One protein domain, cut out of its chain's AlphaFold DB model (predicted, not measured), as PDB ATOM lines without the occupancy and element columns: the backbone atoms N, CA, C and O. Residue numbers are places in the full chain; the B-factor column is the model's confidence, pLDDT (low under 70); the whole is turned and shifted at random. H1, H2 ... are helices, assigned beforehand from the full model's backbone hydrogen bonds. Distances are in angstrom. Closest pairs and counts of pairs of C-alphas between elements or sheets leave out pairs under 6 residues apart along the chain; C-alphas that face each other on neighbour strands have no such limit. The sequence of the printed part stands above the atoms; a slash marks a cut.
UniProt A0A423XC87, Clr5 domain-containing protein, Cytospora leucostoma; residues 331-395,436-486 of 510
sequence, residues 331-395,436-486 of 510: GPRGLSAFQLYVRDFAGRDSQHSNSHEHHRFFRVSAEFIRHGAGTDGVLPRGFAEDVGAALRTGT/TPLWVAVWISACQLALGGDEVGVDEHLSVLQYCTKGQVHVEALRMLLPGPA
ATOM      1  N   GLY A 331     228.406 225.304 187.274       85.50
ATOM      2  CA  GLY A 331     229.269 225.002 188.407       85.50
ATOM      3  C   GLY A 331     230.442 225.985 188.546       85.50
ATOM      4  O   GLY A 331     230.578 226.934 187.769       85.50
ATOM      5  N   PRO A 332     231.381 225.711 189.469       82.94
ATOM      6  CA  PRO A 332     232.540 226.571 189.738       82.94
ATOM      7  C   PRO A 332     233.437 226.832 188.518       82.94
ATOM      8  O   PRO A 332     234.138 227.837 188.457       82.94
ATOM      9  N   ARG A 333     233.415 225.930 187.526       84.62
ATOM     10  CA  ARG A 333     234.157 226.066 186.261       84.62
ATOM     11  C   ARG A 333     233.432 226.929 185.216       84.62
ATOM     12  O   ARG A 333     233.914 227.031 184.094       84.62
ATOM     13  N   GLY A 334     232.265 227.490 185.543       88.50
ATOM     14  CA  GLY A 334     231.430 228.265 184.617       88.50
ATOM     15  C   GLY A 334     230.759 227.432 183.519       88.50
ATOM     16  O   GLY A 334     230.220 227.997 182.565       88.50
ATOM     17  N   LEU A 335     230.804 226.104 183.644       88.19
ATOM     18  CA  LEU A 335     230.245 225.141 182.701       88.19
ATOM     19  C   LEU A 335     228.974 224.529 183.281       88.19
ATOM     20  O   LEU A 335     228.911 224.304 184.489       88.19
ATOM     21  N   SER A 336     228.002 224.237 182.418       90.38
ATOM     22  CA  SER A 336     226.844 223.430 182.808       90.38
ATOM     23  C   SER A 336     227.250 221.975 183.047       90.38
ATOM     24  O   SER A 336     228.275 221.500 182.540       90.38
ATOM     25  N   ALA A 337     226.415 221.228 183.770       89.75
ATOM     26  CA  ALA A 337     226.634 219.802 183.994       89.75
ATOM     27  C   ALA A 337     226.770 219.022 182.671       89.75
ATOM     28  O   ALA A 337     227.621 218.141 182.554       89.75
ATOM     29  N   PHE A 338     225.987 219.379 181.647       92.12
ATOM     30  CA  PHE A 338     226.080 218.734 180.337       92.12
ATOM     31  C   PHE A 338     227.412 219.031 179.634       92.12
ATOM     32  O   PHE A 338     228.056 218.121 179.113       92.12
ATOM     33  N   GLN A 339     227.873 220.285 179.674       90.69
ATOM     34  CA  GLN A 339     229.172 220.671 179.112       90.69
ATOM     35  C   GLN A 339     230.331 219.955 179.812       90.69
ATOM     36  O   GLN A 339     231.258 219.495 179.145       90.69
ATOM     37  N   LEU A 340     230.272 219.831 181.143       88.81
ATOM     38  CA  LEU A 340     231.244 219.056 181.913       88.81
ATOM     39  C   LEU A 340     231.239 217.587 181.490       88.81
ATOM     40  O   LEU A 340     232.301 217.047 181.198       88.81
ATOM     41  N   TYR A 341     230.058 216.973 181.375       90.31
ATOM     42  CA  TYR A 341     229.926 215.582 180.943       90.31
ATOM     43  C   TYR A 341     230.546 215.336 179.561       90.31
ATOM     44  O   TYR A 341     231.334 214.405 179.390       90.31
ATOM     45  N   VAL A 342     230.228 216.191 178.585       88.06
ATOM     46  CA  VAL A 342     230.754 216.094 177.216       88.06
ATOM     47  C   VAL A 342     232.268 216.279 177.187       88.06
ATOM     48  O   VAL A 342     232.968 215.482 176.562       88.06
ATOM     49  N   ARG A 343     232.784 217.298 177.881       87.94
ATOM     50  CA  ARG A 343     234.221 217.579 177.928       87.94
ATOM     51  C   ARG A 343     234.994 216.436 178.579       87.94
ATOM     52  O   ARG A 343     236.018 216.015 178.048       87.94
ATOM     53  N   ASP A 344     234.514 215.939 179.712       87.12
ATOM     54  CA  ASP A 344     235.211 214.907 180.472       87.12
ATOM     55  C   ASP A 344     235.152 213.551 179.747       87.12
ATOM     56  O   ASP A 344     236.117 212.789 179.799       87.12
ATOM     57  N   PHE A 345     234.074 213.263 179.005       85.25
ATOM     58  CA  PHE A 345     234.029 212.103 178.110       85.25
ATOM     59  C   PHE A 345     234.990 212.258 176.926       85.25
ATOM     60  O   PHE A 345     235.739 211.335 176.623       85.25
ATOM     61  N   ALA A 346     235.017 213.428 176.282       81.62
ATOM     62  CA  ALA A 346     235.909 213.708 175.157       81.62
ATOM     63  C   ALA A 346     237.400 213.637 175.530       81.62
ATOM     64  O   ALA A 346     238.217 213.255 174.697       81.62
ATOM     65  N   GLY A 347     237.750 214.002 176.769       79.44
ATOM     66  CA  GLY A 347     239.122 213.949 177.280       79.44
ATOM     67  C   GLY A 347     239.607 212.549 177.671       79.44
ATOM     68  O   GLY A 347     240.801 212.364 177.888       79.44
ATOM     69  N   ARG A 348     238.714 211.559 177.771       79.50
ATOM     70  CA  ARG A 348     239.083 210.158 178.012       79.50
ATOM     71  C   ARG A 348     239.492 209.547 176.679       79.50
ATOM     72  O   ARG A 348     238.639 209.124 175.910       79.50
ATOM     73  N   ASP A 349     240.797 209.607 176.411       55.66
ATOM     74  CA  ASP A 349     241.481 209.211 175.177       55.66
ATOM     75  C   ASP A 349     240.677 208.285 174.252       55.66
ATOM     76  O   ASP A 349     240.440 207.107 174.529       55.66
ATOM     77  N   SER A 350     240.347 208.822 173.075       59.16
ATOM     78  CA  SER A 350     239.592 208.207 171.975       59.16
ATOM     79  C   SER A 350     240.204 206.927 171.385       59.16
ATOM     80  O   SER A 350     239.766 206.460 170.334       59.16
ATOM     81  N   GLN A 351     241.270 206.391 171.978       60.38
ATOM     82  CA  GLN A 351     242.011 205.260 171.430       60.38
ATOM     83  C   GLN A 351     241.526 203.909 171.960       60.38
ATOM     84  O   GLN A 351     241.732 202.911 171.269       60.38
ATOM     85  N   HIS A 352     240.894 203.834 173.139       63.03
ATOM     86  CA  HIS A 352     240.522 202.556 173.782       63.03
ATOM     87  C   HIS A 352     239.054 202.486 174.233       63.03
ATOM     88  O   HIS A 352     238.695 201.641 175.050       63.03
ATOM     89  N   SER A 353     238.192 203.351 173.698       64.62
ATOM     90  CA  SER A 353     236.773 203.361 174.049       64.62
ATOM     91  C   SER A 353     236.109 202.041 173.646       64.62
ATOM     92  O   SER A 353     235.937 201.737 172.460       64.62
ATOM     93  N   ASN A 354     235.715 201.254 174.644       78.62
ATOM     94  CA  ASN A 354     234.873 200.081 174.440       78.62
ATOM     95  C   ASN A 354     233.494 200.533 173.934       78.62
ATOM     96  O   ASN A 354     232.974 201.561 174.370       78.62
ATOM     97  N   SER A 355     232.847 199.739 173.074       82.19
ATOM     98  CA  SER A 355     231.495 200.026 172.551       82.19
ATOM     99  C   SER A 355     230.470 200.339 173.657       82.19
ATOM    100  O   SER A 355     229.577 201.170 173.480       82.19
ATOM    101  N   HIS A 356     230.639 199.739 174.839       85.62
ATOM    102  CA  HIS A 356     229.822 200.011 176.019       85.62
ATOM    103  C   HIS A 356     229.925 201.452 176.539       85.62
ATOM    104  O   HIS A 356     228.934 201.983 177.036       85.62
ATOM    105  N   GLU A 357     231.087 202.098 176.446       85.94
ATOM    106  CA  GLU A 357     231.258 203.477 176.916       85.94
ATOM    107  C   GLU A 357     230.558 204.471 175.996       85.94
ATOM    108  O   GLU A 357     229.860 205.358 176.488       85.94
ATOM    109  N   HIS A 358     230.641 204.256 174.679       87.50
ATOM    110  CA  HIS A 358     229.863 205.020 173.705       87.50
ATOM    111  C   HIS A 358     228.364 204.907 173.988       87.50
ATOM    112  O   HIS A 358     227.681 205.919 174.104       87.50
ATOM    113  N   HIS A 359     227.848 203.695 174.210       89.69
ATOM    114  CA  HIS A 359     226.432 203.501 174.533       89.69
ATOM    115  C   HIS A 359     225.999 204.256 175.805       89.69
ATOM    116  O   HIS A 359     224.912 204.836 175.854       89.69
ATOM    117  N   ARG A 360     226.847 204.283 176.843       90.88
ATOM    118  CA  ARG A 360     226.584 205.059 178.070       90.88
ATOM    119  C   ARG A 360     226.547 206.557 177.777       90.88
ATOM    120  O   ARG A 360     225.611 207.220 178.218       90.88
ATOM    121  N   PHE A 361     227.513 207.055 177.006       91.81
ATOM    122  CA  PHE A 361     227.551 208.446 176.566       91.81
ATOM    123  C   PHE A 361     226.291 208.845 175.809       91.81
ATOM    124  O   PHE A 361     225.665 209.855 176.141       91.81
ATOM    125  N   PHE A 362     225.886 208.033 174.833       93.56
ATOM    126  CA  PHE A 362     224.706 208.299 174.025       93.56
ATOM    127  C   PHE A 362     223.448 208.373 174.882       93.56
ATOM    128  O   PHE A 362     222.708 209.353 174.812       93.56
ATOM    129  N   ARG A 363     223.264 207.393 175.771       93.75
ATOM    130  CA  ARG A 363     222.114 207.334 176.674       93.75
ATOM    131  C   ARG A 363     222.031 208.544 177.607       93.75
ATOM    132  O   ARG A 363     220.962 209.127 177.742       93.75
ATOM    133  N   VAL A 364     223.133 208.917 178.260       93.06
ATOM    134  CA  VAL A 364     223.146 210.048 179.206       93.06
ATOM    135  C   VAL A 364     222.962 211.378 178.472       93.06
ATOM    136  O   VAL A 364     222.181 212.214 178.916       93.06
ATOM    137  N   SER A 365     223.622 211.562 177.325       93.19
ATOM    138  CA  SER A 365     223.493 212.789 176.527       93.19
ATOM    139  C   SER A 365     222.077 212.973 175.981       93.19
ATOM    140  O   SER A 365     221.556 214.085 176.007       93.19
ATOM    141  N   ALA A 366     221.422 211.890 175.553       93.12
ATOM    142  CA  ALA A 366     220.023 211.942 175.137       93.12
ATOM    143  C   ALA A 366     219.092 212.370 176.281       93.12
ATOM    144  O   ALA A 366     218.150 213.115 176.037       93.12
ATOM    145  N   GLU A 367     219.352 211.950 177.524       94.81
ATOM    146  CA  GLU A 367     218.571 212.401 178.686       94.81
ATOM    147  C   GLU A 367     218.791 213.889 178.978       94.81
ATOM    148  O   GLU A 367     217.817 214.598 179.208       94.81
ATOM    149  N   PHE A 368     220.028 214.395 178.907       94.06
ATOM    150  CA  PHE A 368     220.281 215.837 179.030       94.06
ATOM    151  C   PHE A 368     219.476 216.641 178.004       94.06
ATOM    152  O   PHE A 368     218.772 217.582 178.364       94.06
ATOM    153  N   ILE A 369     219.541 216.234 176.735       92.75
ATOM    154  CA  ILE A 369     218.881 216.933 175.628       92.75
ATOM    155  C   ILE A 369     217.357 216.810 175.736       92.75
ATOM    156  O   ILE A 369     216.660 217.812 175.592       92.75
ATOM    157  N   ARG A 370     216.828 215.628 176.097       92.75
ATOM    158  CA  ARG A 370     215.389 215.415 176.361       92.75
ATOM    159  C   ARG A 370     214.837 216.399 177.386       92.75
ATOM    160  O   ARG A 370     213.688 216.813 177.286       92.75
ATOM    161  N   HIS A 371     215.652 216.739 178.376       92.19
ATOM    162  CA  HIS A 371     215.288 217.620 179.472       92.19
ATOM    163  C   HIS A 371     215.681 219.086 179.246       92.19
ATOM    164  O   HIS A 371     215.641 219.878 180.184       92.19
ATOM    165  N   GLY A 372     216.006 219.452 178.004       88.00
ATOM    166  CA  GLY A 372     216.205 220.839 177.599       88.00
ATOM    167  C   GLY A 372     217.549 221.431 178.002       88.00
ATOM    168  O   GLY A 372     217.657 222.650 178.015       88.00
ATOM    169  N   ALA A 373     218.564 220.612 178.313       87.19
ATOM    170  CA  ALA A 373     219.908 221.126 178.567       87.19
ATOM    171  C   ALA A 373     220.384 221.976 177.378       87.19
ATOM    172  O   ALA A 373     220.465 221.484 176.246       87.19
ATOM    173  N   GLY A 374     220.714 223.239 177.647       72.50
ATOM    174  CA  GLY A 374     221.134 224.217 176.659       72.50
ATOM    175  C   GLY A 374     222.401 223.767 175.936       72.50
ATOM    176  O   GLY A 374     223.494 223.698 176.504       72.50
ATOM    177  N   THR A 375     222.278 223.479 174.644       64.94
ATOM    178  CA  THR A 375     223.406 223.092 173.785       64.94
ATOM    179  C   THR A 375     224.206 224.281 173.266       64.94
ATOM    180  O   THR A 375     225.214 224.068 172.593       64.94
ATOM    181  N   ASP A 376     223.793 225.509 173.592       67.56
ATOM    182  CA  ASP A 376     224.322 226.777 173.061       67.56
ATOM    183  C   ASP A 376     225.833 226.983 173.276       67.56
ATOM    184  O   ASP A 376     226.430 227.866 172.667       67.56
ATOM    185  N   GLY A 377     226.478 226.161 174.111       62.75
ATOM    186  CA  GLY A 377     227.940 226.137 174.252       62.75
ATOM    187  C   GLY A 377     228.624 224.815 173.891       62.75
ATOM    188  O   GLY A 377     229.842 224.738 174.005       62.75
ATOM    189  N   VAL A 378     227.880 223.776 173.497       70.31
ATOM    190  CA  VAL A 378     228.461 222.487 173.070       70.31
ATOM    191  C   VAL A 378     228.572 222.403 171.549       70.31
ATOM    192  O   VAL A 378     229.562 221.878 171.041       70.31
ATOM    193  N   LEU A 379     227.581 222.937 170.829       71.44
ATOM    194  CA  LEU A 379     227.557 222.991 169.370       71.44
ATOM    195  C   LEU A 379     227.505 224.446 168.889       71.44
ATOM    196  O   LEU A 379     226.701 225.220 169.410       71.44
ATOM    197  N   PRO A 380     228.300 224.828 167.873       70.69
ATOM    198  CA  PRO A 380     228.094 226.087 167.172       70.69
ATOM    199  C   PRO A 380     226.677 226.167 166.592       70.69
ATOM    200  O   PRO A 380     226.142 225.185 166.072       70.69
ATOM    201  N   ARG A 381     226.068 227.352 166.640       71.25
ATOM    202  CA  ARG A 381     224.783 227.599 165.977       71.25
ATOM    203  C   ARG A 381     224.945 227.371 164.470       71.25
ATOM    204  O   ARG A 381     225.853 227.939 163.877       71.25
ATOM    205  N   GLY A 382     224.076 226.551 163.882       71.06
ATOM    206  CA  GLY A 382     224.173 226.148 162.471       71.06
ATOM    207  C   GLY A 382     224.976 224.866 162.226       71.06
ATOM    208  O   GLY A 382     224.958 224.363 161.114       71.06
ATOM    209  N   PHE A 383     225.592 224.258 163.251       76.06
ATOM    210  CA  PHE A 383     226.389 223.035 163.077       76.06
ATOM    211  C   PHE A 383     225.617 221.888 162.405       76.06
ATOM    212  O   PHE A 383     226.166 221.199 161.553       76.06
ATOM    213  N   ALA A 384     224.343 221.691 162.757       72.12
ATOM    214  CA  ALA A 384     223.502 220.674 162.124       72.12
ATOM    215  C   ALA A 384     223.325 220.929 160.614       72.12
ATOM    216  O   ALA A 384     223.418 220.004 159.805       72.12
ATOM    217  N   GLU A 385     223.126 222.194 160.231       76.56
ATOM    218  CA  GLU A 385     223.001 222.619 158.834       76.56
ATOM    219  C   GLU A 385     224.332 222.465 158.093       76.56
ATOM    220  O   GLU A 385     224.341 221.961 156.971       76.56
ATOM    221  N   ASP A 386     225.446 222.821 158.737       76.19
ATOM    222  CA  ASP A 386     226.802 222.707 158.195       76.19
ATOM    223  C   ASP A 386     227.210 221.246 157.978       76.19
ATOM    224  O   ASP A 386     227.762 220.909 156.931       76.19
ATOM    225  N   VAL A 387     226.912 220.354 158.931       73.62
ATOM    226  CA  VAL A 387     227.144 218.909 158.785       73.62
ATOM    227  C   VAL A 387     226.277 218.352 157.662       73.62
ATOM    228  O   VAL A 387     226.800 217.668 156.783       73.62
ATOM    229  N   GLY A 388     224.985 218.689 157.632       68.81
ATOM    230  CA  GLY A 388     224.086 218.283 156.550       68.81
ATOM    231  C   GLY A 388     224.554 218.787 155.180       68.81
ATOM    232  O   GLY A 388     224.552 218.044 154.198       68.81
ATOM    233  N   ALA A 389     225.013 220.036 155.095       73.31
ATOM    234  CA  ALA A 389     225.565 220.611 153.874       73.31
ATOM    235  C   ALA A 389     226.850 219.892 153.452       73.31
ATOM    236  O   ALA A 389     226.943 219.459 152.306       73.31
ATOM    237  N   ALA A 390     227.789 219.695 154.381       72.50
ATOM    238  CA  ALA A 390     229.058 219.030 154.120       72.50
ATOM    239  C   ALA A 390     228.887 217.561 153.700       72.50
ATOM    240  O   ALA A 390     229.685 217.060 152.906       72.50
ATOM    241  N   LEU A 391     227.843 216.878 154.185       68.25
ATOM    242  CA  LEU A 391     227.458 215.547 153.714       68.25
ATOM    243  C   LEU A 391     226.967 215.579 152.271       68.25
ATOM    244  O   LEU A 391     227.457 214.810 151.445       68.25
ATOM    245  N   ARG A 392     226.043 216.491 151.950       71.88
ATOM    246  CA  ARG A 392     225.486 216.630 150.594       71.88
ATOM    247  C   ARG A 392     226.547 216.998 149.558       71.88
ATOM    248  O   ARG A 392     226.448 216.571 148.411       71.88
ATOM    249  N   THR A 393     227.561 217.766 149.949       75.06
ATOM    250  CA  THR A 393     228.663 218.183 149.069       75.06
ATOM    251  C   THR A 393     229.875 217.250 149.112       75.06
ATOM    252  O   THR A 393     230.812 217.452 148.341       75.06
ATOM    253  N   GLY A 394     229.890 216.242 149.992       68.88
ATOM    254  CA  GLY A 394     231.019 215.319 150.161       68.88
ATOM    255  C   GLY A 394     232.289 215.964 150.740       68.88
ATOM    256  O   GLY A 394     233.381 215.433 150.562       68.88
ATOM    257  N   THR A 395     232.176 217.112 151.417       70.19
ATOM    258  CA  THR A 395     233.310 217.932 151.894       70.19
ATOM    259  C   THR A 395     233.697 217.693 153.354       70.19
ATOM    260  O   THR A 395     234.471 218.475 153.906       70.19
ATOM    261  N   THR A 436     235.500 219.365 170.815       79.38
ATOM    262  CA  THR A 436     234.533 218.275 170.915       79.38
ATOM    263  C   THR A 436     234.733 217.335 169.719       79.38
ATOM    264  O   THR A 436     234.723 217.808 168.579       79.38
ATOM    265  N   PRO A 437     234.928 216.019 169.927       83.06
ATOM    266  CA  PRO A 437     235.057 215.063 168.834       83.06
ATOM    267  C   PRO A 437     233.852 215.134 167.893       83.06
ATOM    268  O   PRO A 437     232.713 215.240 168.349       83.06
ATOM    269  N   LEU A 438     234.088 215.016 166.583       85.44
ATOM    270  CA  LEU A 438     233.032 215.137 165.568       85.44
ATOM    271  C   LEU A 438     231.837 214.214 165.852       85.44
ATOM    272  O   LEU A 438     230.694 214.645 165.772       85.44
ATOM    273  N   TRP A 439     232.090 212.961 166.236       88.62
ATOM    274  CA  TRP A 439     231.030 211.992 166.522       88.62
ATOM    275  C   TRP A 439     230.151 212.407 167.718       88.62
ATOM    276  O   TRP A 439     228.945 212.169 167.699       88.62
ATOM    277  N   VAL A 440     230.723 213.075 168.730       88.06
ATOM    278  CA  VAL A 440     229.960 213.620 169.864       88.06
ATOM    279  C   VAL A 440     229.038 214.723 169.367       88.06
ATOM    280  O   VAL A 440     227.848 214.726 169.674       88.06
ATOM    281  N   ALA A 441     229.583 215.635 168.565       88.12
ATOM    282  CA  ALA A 441     228.831 216.749 168.016       88.12
ATOM    283  C   ALA A 441     227.669 216.268 167.124       88.12
ATOM    284  O   ALA A 441     226.539 216.734 167.264       88.12
ATOM    285  N   VAL A 442     227.921 215.266 166.276       90.31
ATOM    286  CA  VAL A 442     226.901 214.621 165.431       90.31
ATOM    287  C   VAL A 442     225.813 213.949 166.272       90.31
ATOM    288  O   VAL A 442     224.639 214.094 165.950       90.31
ATOM    289  N   TRP A 443     226.161 213.263 167.367       94.06
ATOM    290  CA  TRP A 443     225.159 212.659 168.255       94.06
ATOM    291  C   TRP A 443     224.253 213.697 168.926       94.06
ATOM    292  O   TRP A 443     223.038 213.516 168.992       94.06
ATOM    293  N   ILE A 444     224.841 214.787 169.422       91.19
ATOM    294  CA  ILE A 444     224.085 215.869 170.065       91.19
ATOM    295  C   ILE A 444     223.136 216.513 169.049       91.19
ATOM    296  O   ILE A 444     221.964 216.709 169.362       91.19
ATOM    297  N   SER A 445     223.615 216.748 167.824       91.38
ATOM    298  CA  SER A 445     222.795 217.229 166.707       91.38
ATOM    299  C   SER A 445     221.642 216.264 166.393       91.38
ATOM    300  O   SER A 445     220.487 216.676 166.343       91.38
ATOM    301  N   ALA A 446     221.909 214.955 166.299       92.25
ATOM    302  CA  ALA A 446     220.872 213.947 166.062       92.25
ATOM    303  C   ALA A 446     219.780 213.958 167.148       92.25
ATOM    304  O   ALA A 446     218.596 213.874 166.840       92.25
ATOM    305  N   CYS A 447     220.158 214.109 168.421       93.62
ATOM    306  CA  CYS A 447     219.193 214.223 169.516       93.62
ATOM    307  C   CYS A 447     218.307 215.474 169.397       93.62
ATOM    308  O   CYS A 447     217.122 215.415 169.716       93.62
ATOM    309  N   GLN A 448     218.860 216.604 168.946       91.19
ATOM    310  CA  GLN A 448     218.088 217.832 168.725       91.19
ATOM    311  C   GLN A 448     217.115 217.686 167.555       91.19
ATOM    312  O   GLN A 448     215.953 218.069 167.677       91.19
ATOM    313  N   LEU A 449     217.573 217.106 166.442       90.88
ATOM    314  CA  LEU A 449     216.737 216.837 165.273       90.88
ATOM    315  C   LEU A 449     215.586 215.885 165.624       90.88
ATOM    316  O   LEU A 449     214.448 216.144 165.244       90.88
ATOM    317  N   ALA A 450     215.853 214.855 166.438       93.44
ATOM    318  CA  ALA A 450     214.831 213.932 166.934       93.44
ATOM    319  C   ALA A 450     213.760 214.636 167.785       93.44
ATOM    320  O   ALA A 450     212.567 214.408 167.592       93.44
ATOM    321  N   LEU A 451     214.158 215.556 168.673       91.31
ATOM    322  CA  LEU A 451     213.207 216.396 169.414       91.31
ATOM    323  C   LEU A 451     212.393 217.317 168.497       91.31
ATOM    324  O   LEU A 451     211.223 217.572 168.780       91.31
ATOM    325  N   GLY A 452     213.006 217.805 167.417       91.06
ATOM    326  CA  GLY A 452     212.350 218.606 166.383       91.06
ATOM    327  C   GLY A 452     211.454 217.806 165.432       91.06
ATOM    328  O   GLY A 452     210.714 218.411 164.659       91.06
ATOM    329  N   GLY A 453     211.493 216.469 165.486       92.06
ATOM    330  CA  GLY A 453     210.746 215.583 164.591       92.06
ATOM    331  C   GLY A 453     211.322 215.468 163.172       92.06
ATOM    332  O   GLY A 453     210.611 215.027 162.271       92.06
ATOM    333  N   ASP A 454     212.582 215.858 162.951       92.19
ATOM    334  CA  ASP A 454     213.259 215.717 161.654       92.19
ATOM    335  C   ASP A 454     213.900 214.327 161.514       92.19
ATOM    336  O   ASP A 454     215.106 214.145 161.680       92.19
ATOM    337  N   GLU A 455     213.073 213.324 161.214       93.81
ATOM    338  CA  GLU A 455     213.518 211.931 161.049       93.81
ATOM    339  C   GLU A 455     214.557 211.755 159.930       93.81
ATOM    340  O   GLU A 455     215.446 210.911 160.040       93.81
ATOM    341  N   VAL A 456     214.487 212.568 158.870       92.81
ATOM    342  CA  VAL A 456     215.437 212.490 157.749       92.81
ATOM    343  C   VAL A 456     216.805 212.991 158.194       92.81
ATOM    344  O   VAL A 456     217.809 212.305 157.999       92.81
ATOM    345  N   GLY A 457     216.847 214.152 158.855       90.88
ATOM    346  CA  GLY A 457     218.075 214.688 159.430       90.88
ATOM    347  C   GLY A 457     218.687 213.751 160.476       90.88
ATOM    348  O   GLY A 457     219.911 213.591 160.521       90.88
ATOM    349  N   VAL A 458     217.854 213.082 161.281       92.75
ATOM    350  CA  VAL A 458     218.289 212.044 162.228       92.75
ATOM    351  C   VAL A 458     218.987 210.893 161.503       92.75
ATOM    352  O   VAL A 458     220.104 210.539 161.882       92.75
ATOM    353  N   ASP A 459     218.380 210.326 160.459       93.56
ATOM    354  CA  ASP A 459     218.953 209.203 159.705       93.56
ATOM    355  C   ASP A 459     220.291 209.550 159.042       93.56
ATOM    356  O   ASP A 459     221.239 208.753 159.086       93.56
ATOM    357  N   GLU A 460     220.411 210.763 158.498       92.69
ATOM    358  CA  GLU A 460     221.678 211.278 157.975       92.69
ATOM    359  C   GLU A 460     222.751 211.324 159.076       92.69
ATOM    360  O   GLU A 460     223.850 210.788 158.903       92.69
ATOM    361  N   HIS A 461     222.435 211.889 160.245       91.94
ATOM    362  CA  HIS A 461     223.390 212.011 161.349       91.94
ATOM    363  C   HIS A 461     223.770 210.658 161.963       91.94
ATOM    364  O   HIS A 461     224.942 210.439 162.279       91.94
ATOM    365  N   LEU A 462     222.826 209.725 162.112       94.31
ATOM    366  CA  LEU A 462     223.123 208.375 162.598       94.31
ATOM    367  C   LEU A 462     224.035 207.613 161.626       94.31
ATOM    368  O   LEU A 462     224.931 206.892 162.072       94.31
ATOM    369  N   SER A 463     223.870 207.822 160.317       92.31
ATOM    370  CA  SER A 463     224.750 207.245 159.292       92.31
ATOM    371  C   SER A 463     226.181 207.784 159.411       92.31
ATOM    372  O   SER A 463     227.151 207.019 159.381       92.31
ATOM    373  N   VAL A 464     226.335 209.096 159.635       91.00
ATOM    374  CA  VAL A 464     227.649 209.705 159.916       91.00
ATOM    375  C   VAL A 464     228.239 209.175 161.208       91.00
ATOM    376  O   VAL A 464     229.428 208.877 161.265       91.00
ATOM    377  N   LEU A 465     227.425 209.024 162.246       92.19
ATOM    378  CA  LEU A 465     227.878 208.511 163.528       92.19
ATOM    379  C   LEU A 465     228.375 207.064 163.406       92.19
ATOM    380  O   LEU A 465     229.437 206.737 163.944       92.19
ATOM    381  N   GLN A 466     227.677 206.213 162.650       92.50
ATOM    382  CA  GLN A 466     228.126 204.855 162.333       92.50
ATOM    383  C   GLN A 466     229.467 204.870 161.585       92.50
ATOM    384  O   GLN A 466     230.371 204.101 161.921       92.50
ATOM    385  N   TYR A 467     229.635 205.781 160.623       90.19
ATOM    386  CA  TYR A 467     230.896 205.967 159.907       90.19
ATOM    387  C   TYR A 467     232.033 206.433 160.835       90.19
ATOM    388  O   TYR A 467     233.090 205.800 160.890       90.19
ATOM    389  N   CYS A 468     231.817 207.491 161.624       87.00
ATOM    390  CA  CYS A 468     232.814 208.050 162.540       87.00
ATOM    391  C   CYS A 468     233.236 207.061 163.633       87.00
ATOM    392  O   CYS A 468     234.383 207.083 164.076       87.00
ATOM    393  N   THR A 469     232.327 206.177 164.047       85.44
ATOM    394  CA  THR A 469     232.595 205.120 165.033       85.44
ATOM    395  C   THR A 469     233.088 203.818 164.395       85.44
ATOM    396  O   THR A 469     233.243 202.819 165.094       85.44
ATOM    397  N   LYS A 470     233.366 203.800 163.080       89.19
ATOM    398  CA  LYS A 470     233.837 202.620 162.329       89.19
ATOM    399  C   LYS A 470     232.928 201.394 162.507       89.19
ATOM    400  O   LYS A 470     233.410 200.269 162.607       89.19
ATOM    401  N   GLY A 471     231.619 201.617 162.598       87.50
ATOM    402  CA  GLY A 471     230.620 200.564 162.789       87.50
ATOM    403  C   GLY A 471     230.564 199.964 164.198       87.50
ATOM    404  O   GLY A 471     229.852 198.987 164.395       87.50
ATOM    405  N   GLN A 472     231.266 200.527 165.191       86.00
ATOM    406  CA  GLN A 472     231.184 200.059 166.586       86.00
ATOM    407  C   GLN A 472     229.807 200.278 167.224       86.00
ATOM    408  O   GLN A 472     229.522 199.730 168.290       86.00
ATOM    409  N   VAL A 473     228.978 201.113 166.603       87.62
ATOM    410  CA  VAL A 473     227.672 201.498 167.112       87.62
ATOM    411  C   VAL A 473     226.611 201.169 166.066       87.62
ATOM    412  O   VAL A 473     226.725 201.566 164.907       87.62
ATOM    413  N   HIS A 474     225.581 200.434 166.483       92.38
ATOM    414  CA  HIS A 474     224.445 200.076 165.636       92.38
ATOM    415  C   HIS A 474     223.423 201.215 165.591       92.38
ATOM    416  O   HIS A 474     222.980 201.697 166.636       92.38
ATOM    417  N   VAL A 475     223.031 201.611 164.381       93.25
ATOM    418  CA  VAL A 475     222.079 202.702 164.123       93.25
ATOM    419  C   VAL A 475     220.729 202.421 164.781       93.25
ATOM    420  O   VAL A 475     220.165 203.296 165.432       93.25
ATOM    421  N   GLU A 476     220.244 201.183 164.705       93.88
ATOM    422  CA  GLU A 476     218.965 200.773 165.284       93.88
ATOM    423  C   GLU A 476     218.976 200.888 166.812       93.88
ATOM    424  O   GLU A 476     218.012 201.358 167.412       93.88
ATOM    425  N   ALA A 477     220.090 200.518 167.453       92.56
ATOM    426  CA  ALA A 477     220.245 200.645 168.900       92.56
ATOM    427  C   ALA A 477     220.278 202.118 169.334       92.56
ATOM    428  O   ALA A 477     219.657 202.482 170.329       92.56
ATOM    429  N   LEU A 478     220.961 202.977 168.568       93.44
ATOM    430  CA  LEU A 478     220.979 204.419 168.814       93.44
ATOM    431  C   LEU A 478     219.612 205.059 168.648       93.44
ATOM    432  O   LEU A 478     219.242 205.911 169.452       93.44
ATOM    433  N   ARG A 479     218.850 204.627 167.642       95.06
ATOM    434  CA  ARG A 479     217.503 205.137 167.392       95.06
ATOM    435  C   ARG A 479     216.596 204.950 168.605       95.06
ATOM    436  O   ARG A 479     215.849 205.856 168.952       95.06
ATOM    437  N   MET A 480     216.734 203.828 169.312       94.06
ATOM    438  CA  MET A 480     215.995 203.550 170.551       94.06
ATOM    439  C   MET A 480     216.405 204.442 171.735       94.06
ATOM    440  O   MET A 480     215.661 204.539 172.711       94.06
ATOM    441  N   LEU A 481     217.588 205.064 171.686       94.19
ATOM    442  CA  LEU A 481     218.074 205.977 172.724       94.19
ATOM    443  C   LEU A 481     217.686 207.433 172.467       94.19
ATOM    444  O   LEU A 481     217.721 208.225 173.413       94.19
ATOM    445  N   LEU A 482     217.350 207.786 171.221       94.56
ATOM    446  CA  LEU A 482     217.019 209.155 170.859       94.56
ATOM    447  C   LEU A 482     215.856 209.682 171.714       94.56
ATOM    448  O   LEU A 482     214.937 208.942 172.091       94.56
ATOM    449  N   PRO A 483     215.891 210.967 172.083       92.00
ATOM    450  CA  PRO A 483     214.749 211.591 172.715       92.00
ATOM    451  C   PRO A 483     213.589 211.612 171.715       92.00
ATOM    452  O   PRO A 483     213.688 212.228 170.660       92.00
ATOM    453  N   GLY A 484     212.492 210.924 172.038       87.06
ATOM    454  CA  GLY A 484     211.260 211.092 171.274       87.06
ATOM    455  C   GLY A 484     210.787 212.543 171.379       87.06
ATOM    456  O   GLY A 484     211.058 213.173 172.414       87.06
ATOM    457  N   PRO A 485     210.073 213.071 170.365       81.25
ATOM    458  CA  PRO A 485     209.395 214.348 170.511       81.25
ATOM    459  C   PRO A 485     208.598 214.245 171.800       81.25
ATOM    460  O   PRO A 485     207.930 213.227 172.025       81.25
ATOM    461  N   ALA A 486     208.736 215.235 172.685       71.12
ATOM    462  CA  ALA A 486     207.851 215.328 173.827       71.12
ATOM    463  C   ALA A 486     206.459 215.363 173.209       71.12
ATOM    464  O   ALA A 486     206.056 216.383 172.652       71.12
TER     465      ALA A 486
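Overview. This is residues 331 to 395 and 436 to 486 of the 510 residues of the protein "Clr5 domain-containing protein" of Cytospora leucostoma (UniProt A0A423XC87). A tight helical hairpin, H4 and H5, makes the middle of this all-helix domain; H3 crosses one of its faces, while H2 and the short H6 pack on the opposite face, H2 on H4 and H6 on H5. H1 runs loosely alongside H2 as its hairpin partner, and is also close to H4, though not clearly touching it, with the C-alphas of Val 342 and Val 440 the closest, 7.8 A apart. The printed part has 116 residues with six named helices, H1 to H6 in order along it, which hold 70 residues, and no named strand. The whole is compact, with a radius of gyration of the C-alphas of 13.5 A and spans of 41 by 31 by 28 A.

Arrangement. H1, residues 337 to 346, and H2, residues 355 to 370, form a helical hairpin, at a shallow tilt of 22 degrees, opposite ways. They only just touch, with 3 pairs of C-alphas within 8 A, and H2 does so with residues 361 to 368 alone; the closest C-alphas are those of Phe 338 and Phe 368, 6.6 A apart. H2 touches H4, residues 438 to 452, at a steep tilt of 40 degrees, the same way; the closest C-alphas are those of Ala 366 and Cys 447, 6.1 A apart. H3, residues 383 to 392, touches residues 442 to 445 of H4 alone, about perpendicular at 76 degrees; the closest C-alphas are those of Ala 384 and Ser 445, 5.8 A apart. H4 and H5, residues 455 to 468, form a second helical hairpin, at a shallow tilt of 15 degrees, opposite ways; the C-alphas of Ala 446 and Val 458 are the closest, 5.0 A apart. H6, residues 475 to 479, touches H5 with the C-alphas of Leu 462 and Val 475 closest, 6.0 A apart; H5 does so with residues 462 to 466 alone. H3 and H6 are apart. In each of the six helices every O i to N i+4 pair is within hydrogen-bond range.

Along the chain. H1 begins at C-alpha 337, at (226.634, 219.802, 183.994), and is 14.2 A long from first to last C-alpha. H2 measures 22.6 A, H3 14.1 A, H4 21.0 A and H5 19.7 A. H4 begins at C-alpha 438, at (233.032, 215.137, 165.568). H6 measures 6.1 A and ends at C-alpha 479, at (217.503, 205.137, 167.392).

Size, cuts and confidence. The two C-alphas farthest apart are those of Pro 332 and Thr 393, at 41.7 A. Residues 396 to 435 are not printed, and C-alphas 395 and 436 are 19.1 A apart across this cut. The link from H2 to H3, residues 371 to 382, is long. Mean pLDDT of the printed part is 84.8; residues 349 to 353, 375 to 377, 388, 391 and 394 are under 70.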